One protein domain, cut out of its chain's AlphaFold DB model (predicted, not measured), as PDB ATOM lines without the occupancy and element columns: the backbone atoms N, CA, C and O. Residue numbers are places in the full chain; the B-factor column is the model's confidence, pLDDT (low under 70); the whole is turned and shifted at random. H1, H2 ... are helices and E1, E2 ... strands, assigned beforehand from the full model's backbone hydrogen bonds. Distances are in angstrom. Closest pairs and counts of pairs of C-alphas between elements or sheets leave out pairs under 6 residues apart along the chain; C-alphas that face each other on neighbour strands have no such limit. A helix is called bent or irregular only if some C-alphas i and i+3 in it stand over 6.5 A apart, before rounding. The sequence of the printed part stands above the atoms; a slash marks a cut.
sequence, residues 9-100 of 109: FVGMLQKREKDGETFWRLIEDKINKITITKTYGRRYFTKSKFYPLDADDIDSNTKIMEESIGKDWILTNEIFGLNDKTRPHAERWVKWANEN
ATOM      1  N   PHE A   9      47.034  12.115 -29.522       97.25
ATOM      2  CA  PHE A   9      47.841  10.992 -29.071       97.25
ATOM      3  C   PHE A   9      47.310  10.412 -27.769       97.25
ATOM      4  O   PHE A   9      46.826  11.129 -26.896       97.25
ATOM      5  N   VAL A  10      47.486   9.106 -27.628       97.69
ATOM      6  CA  VAL A  10      47.325   8.375 -26.373       97.69
ATOM      7  C   VAL A  10      48.644   7.709 -26.010       97.69
ATOM      8  O   VAL A  10      49.469   7.429 -26.885       97.69
ATOM      9  N   GLY A  11      48.849   7.454 -24.725       97.50
ATOM     10  CA  GLY A  11      50.066   6.870 -24.201       97.50
ATOM     11  C   GLY A  11      49.838   5.987 -22.989       97.50
ATOM     12  O   GLY A  11      48.806   6.059 -22.334       97.50
ATOM     13  N   MET A  12      50.831   5.152 -22.709       96.81
ATOM     14  CA  MET A  12      50.906   4.282 -21.545       96.81
ATOM     15  C   MET A  12      52.325   4.329 -20.987       96.81
ATOM     16  O   MET A  12      53.302   4.201 -21.734       96.81
ATOM     17  N   LEU A  13      52.434   4.495 -19.672       96.00
ATOM     18  CA  LEU A  13      53.698   4.414 -18.948       96.00
ATOM     19  C   LEU A  13      53.924   2.979 -18.503       96.00
ATOM     20  O   LEU A  13      53.091   2.415 -17.797       96.00
ATOM     21  N   GLN A  14      55.037   2.385 -18.923       93.50
ATOM     22  CA  GLN A  14      55.294   0.978 -18.660       93.50
ATOM     23  C   GLN A  14      56.764   0.707 -18.364       93.50
ATOM     24  O   GLN A  14      57.652   1.172 -19.084       93.50
ATOM     25  N   LYS A  15      56.994  -0.103 -17.328       93.19
ATOM     26  CA  LYS A  15      58.291  -0.697 -17.011       93.19
ATOM     27  C   LYS A  15      58.552  -1.858 -17.974       93.19
ATOM     28  O   LYS A  15      57.675  -2.684 -18.226       93.19
ATOM     29  N   ARG A  16      59.732  -1.880 -18.579       92.94
ATOM     30  CA  ARG A  16      60.168  -2.854 -19.579       92.94
ATOM     31  C   ARG A  16      61.529  -3.397 -19.181       92.94
ATOM     32  O   ARG A  16      62.308  -2.701 -18.543       92.94
ATOM     33  N   GLU A  17      61.805  -4.615 -19.618       94.06
ATOM     34  CA  GLU A  17      63.119  -5.230 -19.519       94.06
ATOM     35  C   GLU A  17      63.610  -5.550 -20.928       94.06
ATOM     36  O   GLU A  17      62.845  -6.037 -21.770       94.06
ATOM     37  N   LYS A  18      64.871  -5.230 -21.205       93.25
ATOM     38  CA  LYS A  18      65.542  -5.608 -22.444       93.25
ATOM     39  C   LYS A  18      67.021  -5.812 -22.157       93.25
ATOM     40  O   LYS A  18      67.633  -4.967 -21.518       93.25
ATOM     41  N   ASP A  19      67.579  -6.918 -22.642       93.88
ATOM     42  CA  ASP A  19      69.007  -7.235 -22.516       93.88
ATOM     43  C   ASP A  19      69.512  -7.212 -21.050       93.88
ATOM     44  O   ASP A  19      70.668  -6.899 -20.787       93.88
ATOM     45  N   GLY A  20      68.640  -7.548 -20.088       91.69
ATOM     46  CA  GLY A  20      68.937  -7.543 -18.648       91.69
ATOM     47  C   GLY A  20      68.828  -6.174 -17.965       91.69
ATOM     48  O   GLY A  20      68.996  -6.087 -16.750       91.69
ATOM     49  N   GLU A  21      68.507  -5.109 -18.705       91.75
ATOM     50  CA  GLU A  21      68.287  -3.772 -18.157       91.75
ATOM     51  C   GLU A  21      66.794  -3.457 -18.048       91.75
ATOM     52  O   GLU A  21      66.016  -3.631 -18.992       91.75
ATOM     53  N   THR A  22      66.391  -2.954 -16.880       93.31
ATOM     54  CA  THR A  22      65.021  -2.508 -16.624       93.31
ATOM     55  C   THR A  22      64.908  -1.000 -16.797       93.31
ATOM     56  O   THR A  22      65.672  -0.245 -16.205       93.31
ATOM     57  N   PHE A  23      63.918  -0.553 -17.566       94.62
ATOM     58  CA  PHE A  23      63.687   0.860 -17.848       94.62
ATOM     59  C   PHE A  23      62.197   1.167 -18.012       94.62
ATOM     60  O   PHE A  23      61.391   0.334 -18.423       94.62
ATOM     61  N   TRP A  24      61.813   2.398 -17.712       95.56
ATOM     62  CA  TRP A  24      60.490   2.945 -17.965       95.56
ATOM     63  C   TRP A  24      60.413   3.557 -19.356       95.56
ATOM     64  O   TRP A  24      61.345   4.207 -19.833       95.56
ATOM     65  N   ARG A  25      59.265   3.386 -20.011       96.25
ATOM     66  CA  ARG A  25      59.009   3.942 -21.337       96.25
ATOM     67  C   ARG A  25      57.588   4.477 -21.444       96.25
ATOM     68  O   ARG A  25      56.640   3.819 -21.023       96.25
ATOM     69  N   LEU A  26      57.453   5.628 -22.102       97.56
ATOM     70  CA  LEU A  26      56.181   6.090 -22.651       97.56
ATOM     71  C   LEU A  26      55.953   5.403 -24.003       97.56
ATOM     72  O   LEU A  26      56.677   5.639 -24.974       97.56
ATOM     73  N   ILE A  27      54.968   4.514 -24.061       96.81
ATOM     74  CA  ILE A  27      54.487   3.923 -25.309       96.81
ATOM     75  C   ILE A  27      53.326   4.782 -25.774       96.81
ATOM     76  O   ILE A  27      52.321   4.849 -25.083       96.81
ATOM     77  N   GLU A  28      53.450   5.419 -26.932       97.25
ATOM     78  CA  GLU A  28      52.406   6.294 -27.473       97.25
ATOM     79  C   GLU A  28      51.995   5.918 -28.892       97.25
ATOM     80  O   GLU A  28      52.794   5.366 -29.658       97.25
ATOM     81  N   ASP A  29      50.765   6.259 -29.257       97.56
ATOM     82  CA  ASP A  29      50.270   6.157 -30.623       97.56
ATOM     83  C   ASP A  29      49.207   7.224 -30.913       97.56
ATOM     84  O   ASP A  29      48.603   7.796 -30.006       97.56
ATOM     85  N   LYS A  30      48.993   7.496 -32.197       97.31
ATOM     86  CA  LYS A  30      48.044   8.495 -32.683       97.31
ATOM     87  C   LYS A  30      46.681   7.865 -32.939       97.31
ATOM     88  O   LYS A  30      46.594   6.828 -33.602       97.31
ATOM     89  N   ILE A  31      45.624   8.537 -32.491       97.06
ATOM     90  CA  ILE A  31      44.243   8.202 -32.832       97.06
ATOM     91  C   ILE A  31      44.030   8.486 -34.322       97.06
ATOM     92  O   ILE A  31      44.202   9.615 -34.782       97.06
ATOM     93  N   ASN A  32      43.646   7.466 -35.089       97.25
ATOM     94  CA  ASN A  32      43.389   7.585 -36.527       97.25
ATOM     95  C   ASN A  32      41.896   7.542 -36.882       97.25
ATOM     96  O   ASN A  32      41.515   7.968 -37.970       97.25
ATOM     97  N   LYS A  33      41.055   7.025 -35.984       96.25
ATOM     98  CA  LYS A  33      39.620   6.861 -36.207       96.25
ATOM     99  C   LYS A  33      38.887   6.815 -34.871       96.25
ATOM    100  O   LYS A  33      39.345   6.190 -33.918       96.25
ATOM    101  N   ILE A  34      37.714   7.438 -34.839       96.00
ATOM    102  CA  ILE A  34      36.772   7.365 -33.722       96.00
ATOM    103  C   ILE A  34      35.474   6.771 -34.253       96.00
ATOM    104  O   ILE A  34      34.994   7.167 -35.315       96.00
ATOM    105  N   THR A  35      34.908   5.805 -33.537       95.25
ATOM    106  CA  THR A  35      33.609   5.212 -33.891       95.25
ATOM    107  C   THR A  35      32.695   5.155 -32.688       95.25
ATOM    108  O   THR A  35      33.177   5.061 -31.566       95.25
ATOM    109  N   ILE A  36      31.386   5.129 -32.920       94.56
ATOM    110  CA  ILE A  36      30.391   4.850 -31.886       94.56
ATOM    111  C   ILE A  36      29.635   3.598 -32.319       94.56
ATOM    112  O   ILE A  36      29.101   3.539 -33.425       94.56
ATOM    113  N   THR A  37      29.619   2.587 -31.460       90.31
ATOM    114  CA  THR A  37      28.909   1.325 -31.690       90.31
ATOM    115  C   THR A  37      27.822   1.150 -30.634       90.31
ATOM    116  O   THR A  37      27.949   1.659 -29.523       90.31
ATOM    117  N   LYS A  38      26.753   0.415 -30.958       89.44
ATOM    118  CA  LYS A  38      25.672   0.148 -29.994       89.44
ATOM    119  C   LYS A  38      26.137  -0.720 -28.821       89.44
ATOM    120  O   LYS A  38      25.740  -0.467 -27.695       89.44
ATOM    121  N   THR A  39      26.965  -1.726 -29.097       91.00
ATOM    122  CA  THR A  39      27.413  -2.703 -28.092       91.00
ATOM    123  C   THR A  39      28.560  -2.180 -27.239       91.00
ATOM    124  O   THR A  39      28.596  -2.436 -26.045       91.00
ATOM    125  N   TYR A  40      29.499  -1.453 -27.848       86.75
ATOM    126  CA  TYR A  40      30.755  -1.084 -27.201       86.75
ATOM    127  C   TYR A  40      30.904   0.424 -26.986       86.75
ATOM    128  O   TYR A  40      31.981   0.867 -26.611       86.75
ATOM    129  N   GLY A  41      29.881   1.234 -27.265       93.31
ATOM    130  CA  GLY A  41      29.962   2.684 -27.095       93.31
ATOM    131  C   GLY A  41      31.006   3.338 -28.007       93.31
ATOM    132  O   GLY A  41      31.240   2.886 -29.137       93.31
ATOM    133  N   ARG A  42      31.600   4.437 -27.532       95.50
ATOM    134  CA  ARG A  42      32.605   5.218 -28.269       95.50
ATOM    135  C   ARG A  42      33.972   4.533 -28.177       95.50
ATOM    136  O   ARG A  42      34.403   4.127 -27.105       95.50
ATOM    137  N   ARG A  43      34.663   4.410 -29.311       95.94
ATOM    138  CA  ARG A  43      35.961   3.734 -29.422       95.94
ATOM    139  C   ARG A  43      36.996   4.597 -30.118       95.94
ATOM    140  O   ARG A  43      36.695   5.178 -31.165       95.94
ATOM    141  N   TYR A  44      38.210   4.607 -29.576       95.88
ATOM    142  CA  TYR A  44      39.386   5.190 -30.217       95.88
ATOM    143  C   TYR A  44      40.221   4.090 -30.868       95.88
ATOM    144  O   TYR A  44      40.610   3.116 -30.231       95.88
ATOM    145  N   PHE A  45      40.506   4.251 -32.153       95.75
ATOM    146  CA  PHE A  45      41.417   3.385 -32.888       95.75
ATOM    147  C   PHE A  45      42.736   4.116 -33.057       95.75
ATOM    148  O   PHE A  45      42.759   5.305 -33.390       95.75
ATOM    149  N   THR A  46      43.828   3.396 -32.836       95.38
ATOM    150  CA  THR A  46      45.177   3.935 -33.001       95.38
ATOM    151  C   THR A  46      45.835   3.376 -34.250       95.38
ATOM    152  O   THR A  46      45.325   2.445 -34.879       95.38
ATOM    153  N   LYS A  47      46.944   3.986 -34.672       87.06
ATOM    154  CA  LYS A  47      47.592   3.635 -35.936       87.06
ATOM    155  C   LYS A  47      48.155   2.210 -35.949       87.06
ATOM    156  O   LYS A  47      48.148   1.592 -37.010       87.06
ATOM    157  N   SER A  48      48.688   1.718 -34.830       88.62
ATOM    158  CA  SER A  48      49.505   0.497 -34.821       88.62
ATOM    159  C   SER A  48      49.699  -0.209 -33.474       88.62
ATOM    160  O   SER A  48      49.927  -1.414 -33.480       88.62
ATOM    161  N   LYS A  49      49.675   0.493 -32.335       87.94
ATOM    162  CA  LYS A  49      50.166  -0.057 -31.055       87.94
ATOM    163  C   LYS A  49      49.068  -0.492 -30.101       87.94
ATOM    164  O   LYS A  49      49.322  -1.353 -29.264       87.94
ATOM    165  N   PHE A  50      47.876   0.087 -30.210       90.94
ATOM    166  CA  PHE A  50      46.778  -0.205 -29.301       90.94
ATOM    167  C   PHE A  50      45.568  -0.765 -30.052       90.94
ATOM    168  O   PHE A  50      45.147  -0.212 -31.074       90.94
ATOM    169  N   TYR A  51      45.003  -1.849 -29.515       86.75
ATOM    170  CA  TYR A  51      43.692  -2.365 -29.914       86.75
ATOM    171  C   TYR A  51      42.601  -1.307 -29.683       86.75
ATOM    172  O   TYR A  51      42.850  -0.345 -28.957       86.75
ATOM    173  N   PRO A  52      41.408  -1.437 -30.295       91.69
ATOM    174  CA  PRO A  52      40.342  -0.453 -30.136       91.69
ATOM    175  C   PRO A  52      40.058  -0.155 -28.660       91.69
ATOM    176  O   PRO A  52      39.668  -1.040 -27.900       91.69
ATOM    177  N   LEU A  53      40.267   1.097 -28.271       94.44
ATOM    178  CA  LEU A  53      40.218   1.554 -26.888       94.44
ATOM    179  C   LEU A  53      38.816   2.016 -26.535       94.44
ATOM    180  O   LEU A  53      38.165   2.661 -27.359       94.44
ATOM    181  N   ASP A  54      38.366   1.713 -25.319       95.56
ATOM    182  CA  ASP A  54      37.158   2.327 -24.772       95.56
ATOM    183  C   ASP A  54      37.402   3.817 -24.539       95.56
ATOM    184  O   ASP A  54      38.236   4.200 -23.724       95.56
ATOM    185  N   ALA A  55      36.713   4.668 -25.294       95.25
ATOM    186  CA  ALA A  55      36.960   6.098 -25.234       95.25
ATOM    187  C   ALA A  55      36.606   6.700 -23.871       95.25
ATOM    188  O   ALA A  55      37.216   7.695 -23.486       95.25
ATOM    189  N   ASP A  56      35.635   6.128 -23.160       93.75
ATOM    190  CA  ASP A  56      35.219   6.647 -21.860       93.75
ATOM    191  C   ASP A  56      36.237   6.263 -20.774       93.75
ATOM    192  O   ASP A  56      36.556   7.098 -19.924       93.75
ATOM    193  N   ASP A  57      36.850   5.076 -20.874       95.44
ATOM    194  CA  ASP A  57      37.966   4.678 -20.003       95.44
ATOM    195  C   ASP A  57      39.207   5.538 -20.258       95.44
ATOM    196  O   ASP A  57      39.802   6.052 -19.312       95.44
ATOM    197  N   ILE A  58      39.579   5.768 -21.527       96.50
ATOM    198  CA  ILE A  58      40.729   6.631 -21.849       96.50
ATOM    199  C   ILE A  58      40.485   8.050 -21.341       96.50
ATOM    200  O   ILE A  58      41.385   8.665 -20.768       96.50
ATOM    201  N   ASP A  59      39.275   8.573 -21.525       95.81
ATOM    202  CA  ASP A  59      38.913   9.896 -21.038       95.81
ATOM    203  C   ASP A  59      38.999   9.947 -19.489       95.81
ATOM    204  O   ASP A  59      39.561  10.885 -18.922       95.81
ATOM    205  N   SER A  60      38.536   8.909 -18.786       96.25
ATOM    206  CA  SER A  60      38.666   8.798 -17.325       96.25
ATOM    207  C   SER A  60      40.133   8.741 -16.869       96.25
ATOM    208  O   SER A  60      40.558   9.542 -16.033       96.25
ATOM    209  N   ASN A  61      40.944   7.872 -17.477       97.31
ATOM    210  CA  ASN A  61      42.371   7.727 -17.180       97.31
ATOM    211  C   ASN A  61      43.146   9.024 -17.430       97.31
ATOM    212  O   ASN A  61      44.028   9.393 -16.656       97.31
ATOM    213  N   THR A  62      42.793   9.756 -18.488       97.69
ATOM    214  CA  THR A  62      43.382  11.066 -18.788       97.69
ATOM    215  C   THR A  62      43.104  12.057 -17.666       97.69
ATOM    216  O   THR A  62      44.024  12.726 -17.205       97.69
ATOM    217  N   LYS A  63      41.864  12.109 -17.168       96.81
ATOM    218  CA  LYS A  63      41.506  12.967 -16.038       96.81
ATOM    219  C   LYS A  63      42.285  12.590 -14.774       96.81
ATOM    220  O   LYS A  63      42.807  13.480 -14.109       96.81
ATOM    221  N   ILE A  64      42.423  11.298 -14.481       96.62
ATOM    222  CA  ILE A  64      43.218  10.822 -13.338       96.62
ATOM    223  C   ILE A  64      44.685  11.258 -13.478       96.62
ATOM    224  O   ILE A  64      45.284  11.724 -12.512       96.62
ATOM    225  N   MET A  65      45.256  11.164 -14.681       96.75
ATOM    226  CA  MET A  65      46.629  11.601 -14.951       96.75
ATOM    227  C   MET A  65      46.810  13.122 -14.882       96.75
ATOM    228  O   MET A  65      47.894  13.592 -14.550       96.75
ATOM    229  N   GLU A  66      45.777  13.912 -15.176       96.94
ATOM    230  CA  GLU A  66      45.797  15.355 -14.916       96.94
ATOM    231  C   GLU A  66      45.758  15.657 -13.408       96.94
ATOM    232  O   GLU A  66      46.474  16.538 -12.936       96.94
ATOM    233  N   GLU A  67      44.943  14.926 -12.644       96.25
ATOM    234  CA  GLU A  67      44.780  15.100 -11.192       96.25
ATOM    235  C   GLU A  67      45.981  14.593 -10.377       96.25
ATOM    236  O   GLU A  67      46.223  15.068  -9.263       96.25
ATOM    237  N   SER A  68      46.757  13.662 -10.936       95.19
ATOM    238  CA  SER A  68      47.987  13.140 -10.335       95.19
ATOM    239  C   SER A  68      49.177  14.100 -10.453       95.19
ATOM    240  O   SER A  68      50.210  13.904  -9.812       95.19
ATOM    241  N   ILE A  69      49.057  15.179 -11.233       95.88
ATOM    242  CA  ILE A  69      50.113  16.186 -11.350       95.88
ATOM    243  C   ILE A  69      50.384  16.824  -9.980       95.88
ATOM    244  O   ILE A  69      49.512  17.435  -9.362       95.88
ATOM    245  N   GLY A  70      51.631  16.699  -9.516       92.81
ATOM    246  CA  GLY A  70      52.051  17.178  -8.195       92.81
ATOM    247  C   GLY A  70      51.670  16.244  -7.042       92.81
ATOM    248  O   GLY A  70      51.753  16.654  -5.887       92.81
ATOM    249  N   LYS A  71      51.233  15.017  -7.341       92.38
ATOM    250  CA  LYS A  71      51.044  13.935  -6.371       92.38
ATOM    251  C   LYS A  71      52.222  12.963  -6.427       92.38
ATOM    252  O   LYS A  71      52.949  12.906  -7.417       92.38
ATOM    253  N   ASP A  72      52.343  12.153  -5.382       88.56
ATOM    254  CA  ASP A  72      53.385  11.126  -5.252       88.56
ATOM    255  C   ASP A  72      52.987   9.783  -5.893       88.56
ATOM    256  O   ASP A  72      53.582   8.745  -5.614       88.56
ATOM    257  N   TRP A  73      51.954   9.778  -6.739       89.38
ATOM    258  CA  TRP A  73      51.471   8.596  -7.448       89.38
ATOM    259  C   TRP A  73      51.010   8.970  -8.854       89.38
ATOM    260  O   TRP A  73      50.596  10.102  -9.093       89.38
ATOM    261  N   ILE A  74      51.064   8.009  -9.775       93.06
ATOM    262  CA  ILE A  74      50.573   8.118 -11.156       93.06
ATOM    263  C   ILE A  74      49.972   6.781 -11.596       93.06
ATOM    264  O   ILE A  74      50.259   5.746 -10.992       93.06
ATOM    265  N   LEU A  75      49.181   6.780 -12.672       93.50
ATOM    266  CA  LEU A  75      48.779   5.536 -13.325       93.50
ATOM    267  C   LEU A  75      49.924   4.988 -14.184       93.50
ATOM    268  O   LEU A  75      50.610   5.723 -14.898       93.50
ATOM    269  N   THR A  76      50.099   3.672 -14.140       93.19
ATOM    270  CA  THR A  76      51.022   2.920 -15.000       93.19
ATOM    271  C   THR A  76      50.275   1.730 -15.589       93.19
ATOM    272  O   THR A  76      49.281   1.296 -15.017       93.19
ATOM    273  N   ASN A  77      50.708   1.228 -16.748       92.94
ATOM    274  CA  ASN A  77      50.030   0.172 -17.520       92.94
ATOM    275  C   ASN A  77      48.588   0.484 -17.974       92.94
ATOM    276  O   ASN A  77      47.965  -0.347 -18.625       92.94
ATOM    277  N   GLU A  78      48.103   1.694 -17.714       95.19
ATOM    278  CA  GLU A  78      46.834   2.219 -18.206       95.19
ATOM    279  C   GLU A  78      47.072   3.192 -19.360       95.19
ATOM    280  O   GLU A  78      48.053   3.946 -19.371       95.19
ATOM    281  N   ILE A  79      46.171   3.178 -20.343       97.12
ATOM    282  CA  ILE A  79      46.243   4.083 -21.492       97.12
ATOM    283  C   ILE A  79      45.487   5.372 -21.161       97.12
ATOM    284  O   ILE A  79      44.365   5.336 -20.660       97.12
ATOM    285  N   PHE A  80      46.097   6.515 -21.468       97.69
ATOM    286  CA  PHE A  80      45.549   7.853 -21.253       97.69
ATOM    287  C   PHE A  80      45.885   8.775 -22.433       97.69
ATOM    288  O   PHE A  80      46.764   8.491 -23.243       97.69
ATOM    289  N   GLY A  81      45.182   9.893 -22.559       97.75
ATOM    290  CA  GLY A  81      45.419  10.926 -23.560       97.75
ATOM    291  C   GLY A  81      46.677  11.733 -23.263       97.75
ATOM    292  O   GLY A  81      46.922  12.119 -22.123       97.75
ATOM    293  N   LEU A  82      47.462  12.022 -24.300       97.50
ATOM    294  CA  LEU A  82      48.679  12.834 -24.255       97.50
ATOM    295  C   LEU A  82      48.394  14.248 -24.773       97.50
ATOM    296  O   LEU A  82      48.740  14.580 -25.910       97.50
ATOM    297  N   ASN A  83      47.756  15.059 -23.928       95.81
ATOM    298  CA  ASN A  83      47.425  16.460 -24.196       95.81
ATOM    299  C   ASN A  83      48.511  17.414 -23.654       95.81
ATOM    300  O   ASN A  83      49.524  16.971 -23.105       95.81
ATOM    301  N   ASP A  84      48.288  18.724 -23.775       95.88
ATOM    302  CA  ASP A  84      49.239  19.762 -23.347       95.88
ATOM    303  C   ASP A  84      49.597  19.709 -21.852       95.88
ATOM    304  O   ASP A  84      50.661  20.180 -21.448       95.88
ATOM    305  N   LYS A  85      48.735  19.112 -21.021       95.56
ATOM    306  CA  LYS A  85      49.010  18.887 -19.599       95.56
ATOM    307  C   LYS A  85      49.734  17.568 -19.381       95.56
ATOM    308  O   LYS A  85      50.782  17.543 -18.750       95.56
ATOM    309  N   THR A  86      49.199  16.457 -19.868       96.88
ATOM    310  CA  THR A  86      49.698  15.129 -19.490       96.88
ATOM    311  C   THR A  86      51.012  14.774 -20.180       96.88
ATOM    312  O   THR A  86      51.860  14.142 -19.554       96.88
ATOM    313  N   ARG A  87      51.242  15.204 -21.429       97.81
ATOM    314  CA  ARG A  87      52.445  14.832 -22.198       97.81
ATOM    315  C   ARG A  87      53.757  15.298 -21.550       97.81
ATOM    316  O   ARG A  87      54.600  14.437 -21.292       97.81
ATOM    317  N   PRO A  88      53.947  16.591 -21.211       97.94
ATOM    318  CA  PRO A  88      55.195  17.038 -20.587       97.94
ATOM    319  C   PRO A  88      55.455  16.356 -19.240       97.94
ATOM    320  O   PRO A  88      56.600  16.136 -18.848       97.94
ATOM    321  N   HIS A  89      54.391  16.021 -18.505       97.56
ATOM    322  CA  HIS A  89      54.501  15.307 -17.239       97.56
ATOM    323  C   HIS A  89      54.851  13.830 -17.436       97.56
ATOM    324  O   HIS A  89      55.760  13.354 -16.765       97.56
ATOM    325  N   ALA A  90      54.238  13.143 -18.401       97.62
ATOM    326  CA  ALA A  90      54.565  11.764 -18.754       97.62
ATOM    327  C   ALA A  90      56.045  11.599 -19.127       97.62
ATOM    328  O   ALA A  90      56.716  10.703 -18.618       97.62
ATOM    329  N   GLU A  91      56.582  12.500 -19.949       97.88
ATOM    330  CA  GLU A  91      58.001  12.505 -20.322       97.88
ATOM    331  C   GLU A  91      58.914  12.730 -19.106       97.88
ATOM    332  O   GLU A  91      59.909  12.020 -18.931       97.88
ATOM    333  N   ARG A  92      58.554  13.667 -18.217       97.00
ATOM    334  CA  ARG A  92      59.293  13.911 -16.968       97.00
ATOM    335  C   ARG A  92      59.249  12.723 -16.014       97.00
ATOM    336  O   ARG A  92      60.281  12.390 -15.440       97.00
ATOM    337  N   TRP A  93      58.096  12.081 -15.851       95.94
ATOM    338  CA  TRP A  93      57.951  10.902 -14.999       95.94
ATOM    339  C   TRP A  93      58.783   9.735 -15.521       95.94
ATOM    340  O   TRP A  93      59.492   9.115 -14.738       95.94
ATOM    341  N   VAL A  94      58.788   9.485 -16.837       96.44
ATOM    342  CA  VAL A  94      59.660   8.465 -17.449       96.44
ATOM    343  C   VAL A  94      61.130   8.772 -17.204       96.44
ATOM    344  O   VAL A  94      61.884   7.876 -16.827       96.44
ATOM    345  N   LYS A  95      61.546  10.027 -17.403       97.31
ATOM    346  CA  LYS A  95      62.927  10.438 -17.142       97.31
ATOM    347  C   LYS A  95      63.306  10.185 -15.681       97.31
ATOM    348  O   LYS A  95      64.276   9.481 -15.422       97.31
ATOM    349  N   TRP A  96      62.504  10.692 -14.747       95.44
ATOM    350  CA  TRP A  96      62.752  10.534 -13.316       95.44
ATOM    351  C   TRP A  96      62.786   9.062 -12.892       95.44
ATOM    352  O   TRP A  96      63.671   8.665 -12.137       95.44
ATOM    353  N   ALA A  97      61.864   8.244 -13.406       94.31
ATOM    354  CA  ALA A  97      61.767   6.827 -13.073       94.31
ATOM    355  C   ALA A  97      62.957   6.012 -13.603       94.31
ATOM    356  O   ALA A  97      63.364   5.048 -12.967       94.31
ATOM    357  N   ASN A  98      63.543   6.406 -14.737       95.44
ATOM    358  CA  ASN A  98      64.784   5.807 -15.234       95.44
ATOM    359  C   ASN A  98      66.017   6.248 -14.432       95.44
ATOM    360  O   ASN A  98      66.928   5.454 -14.236       95.44
ATOM    361  N   GLU A  99      66.037   7.486 -13.936       96.38
ATOM    362  CA  GLU A  99      67.098   7.988 -13.050       96.38
ATOM    363  C   GLU A  99      66.997   7.422 -11.617       96.38
ATOM    364  O   GLU A  99      67.965   7.482 -10.863       96.38
ATOM    365  N   ASN A 100      65.835   6.877 -11.233       94.31
ATOM    366  CA  ASN A 100      65.524   6.372  -9.888       94.31
ATOM    367  C   ASN A 100      64.795   5.013  -9.954       94.31
ATOM    368  O   ASN A 100      63.712   4.844  -9.386       94.31
TER     369      ASN A 100
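Overview. This is residues 9 to 100 of the 109 residues of an uncharacterized protein of uncultured Clostridium sp (UniProt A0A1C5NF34). A long, bent strand, E2, is the backbone of a curled, strongly twisted four-stranded sheet: E1 pairs with its first part and E3 with its last part, and the two hairpins reach toward opposite ends of the long axis. Helix H2 covers one face along E2 and E1, while helix H1 sits beside the short edge strand E4, near the sheet's level. The printed part has 92 residues with two named helices and four named strands, in the chain order E1 E2 E3 H1 E4 H2; the sheet's order is E3 E2 E1 E4, antiparallel throughout, and the class is mixed, helices and strands. The whole is compact, with a radius of gyration of the C-alphas of 14.0 A and spans of 45 by 32 by 19 A.

Arrangement. E2, residues 21 to 37, pairs in a staggered way: over residues 21 to 30 with E1, residues 9 to 18, and over residues 31 to 37 with E3, residues 41 to 46. E1, E2 and E3 form a meander, each strand the antiparallel neighbour of the one before, and E1 and E2, like E2 and E3, are a hairpin. N 14 and O 25 are 3.0 A apart, and N 43 and O 35 are 2.8 A apart, both within hydrogen-bond range. E1 bends by 67 degrees at residue 15 and E2 by 72 degrees at residue 33. E4, residues 79 to 81, is an edge strand antiparallel to E1, with N 11 and O 80 within hydrogen-bond range at 2.8 A. H2, residues 86 to 99, is over E2 and E1 at a height over the sheet of 8.7 A, two layers with the helix on one face; it runs along the strands, at 8 degrees to E2 on the local plane. The closest C-alphas of H2 and E2 are those of Val 94 and Trp 24, 5.6 A apart. H1, residues 55 to 67, is on the sheet but only just at the sheet's level, at a height of 3.9 A; its closest C-alpha pair with E4 is Thr 62 and Phe 80, 4.6 A. H1 and H2 only just touch, with 3 pairs of C-alphas within 8 A, made by residues 62 to 66 of H1 and residue 86 of H2 alone. In H1 and H2 every O i to N i+4 pair is within hydrogen-bond range.

Along the chain. E1 begins at C-alpha 9 (47.841, 10.992, -29.071) and measures 25.2 A; E2 measures 41.9 A and ends at C-alpha 37 (28.909, 1.325, -31.690). E3 measures 16.4 A, H1 18.4 A and E4 7.2 A. H2 measures 19.9 A and ends at C-alpha 99 (67.098, 7.988, -13.050).

Size, cuts and confidence. The two C-alphas farthest apart are those of Lys 38 and Glu 99, 45.4 A. The printed part has no cut. The link from H1 to E4, 11 residues, is long. The mean pLDDT of the printed part is 94.8, and no printed residue is under 70.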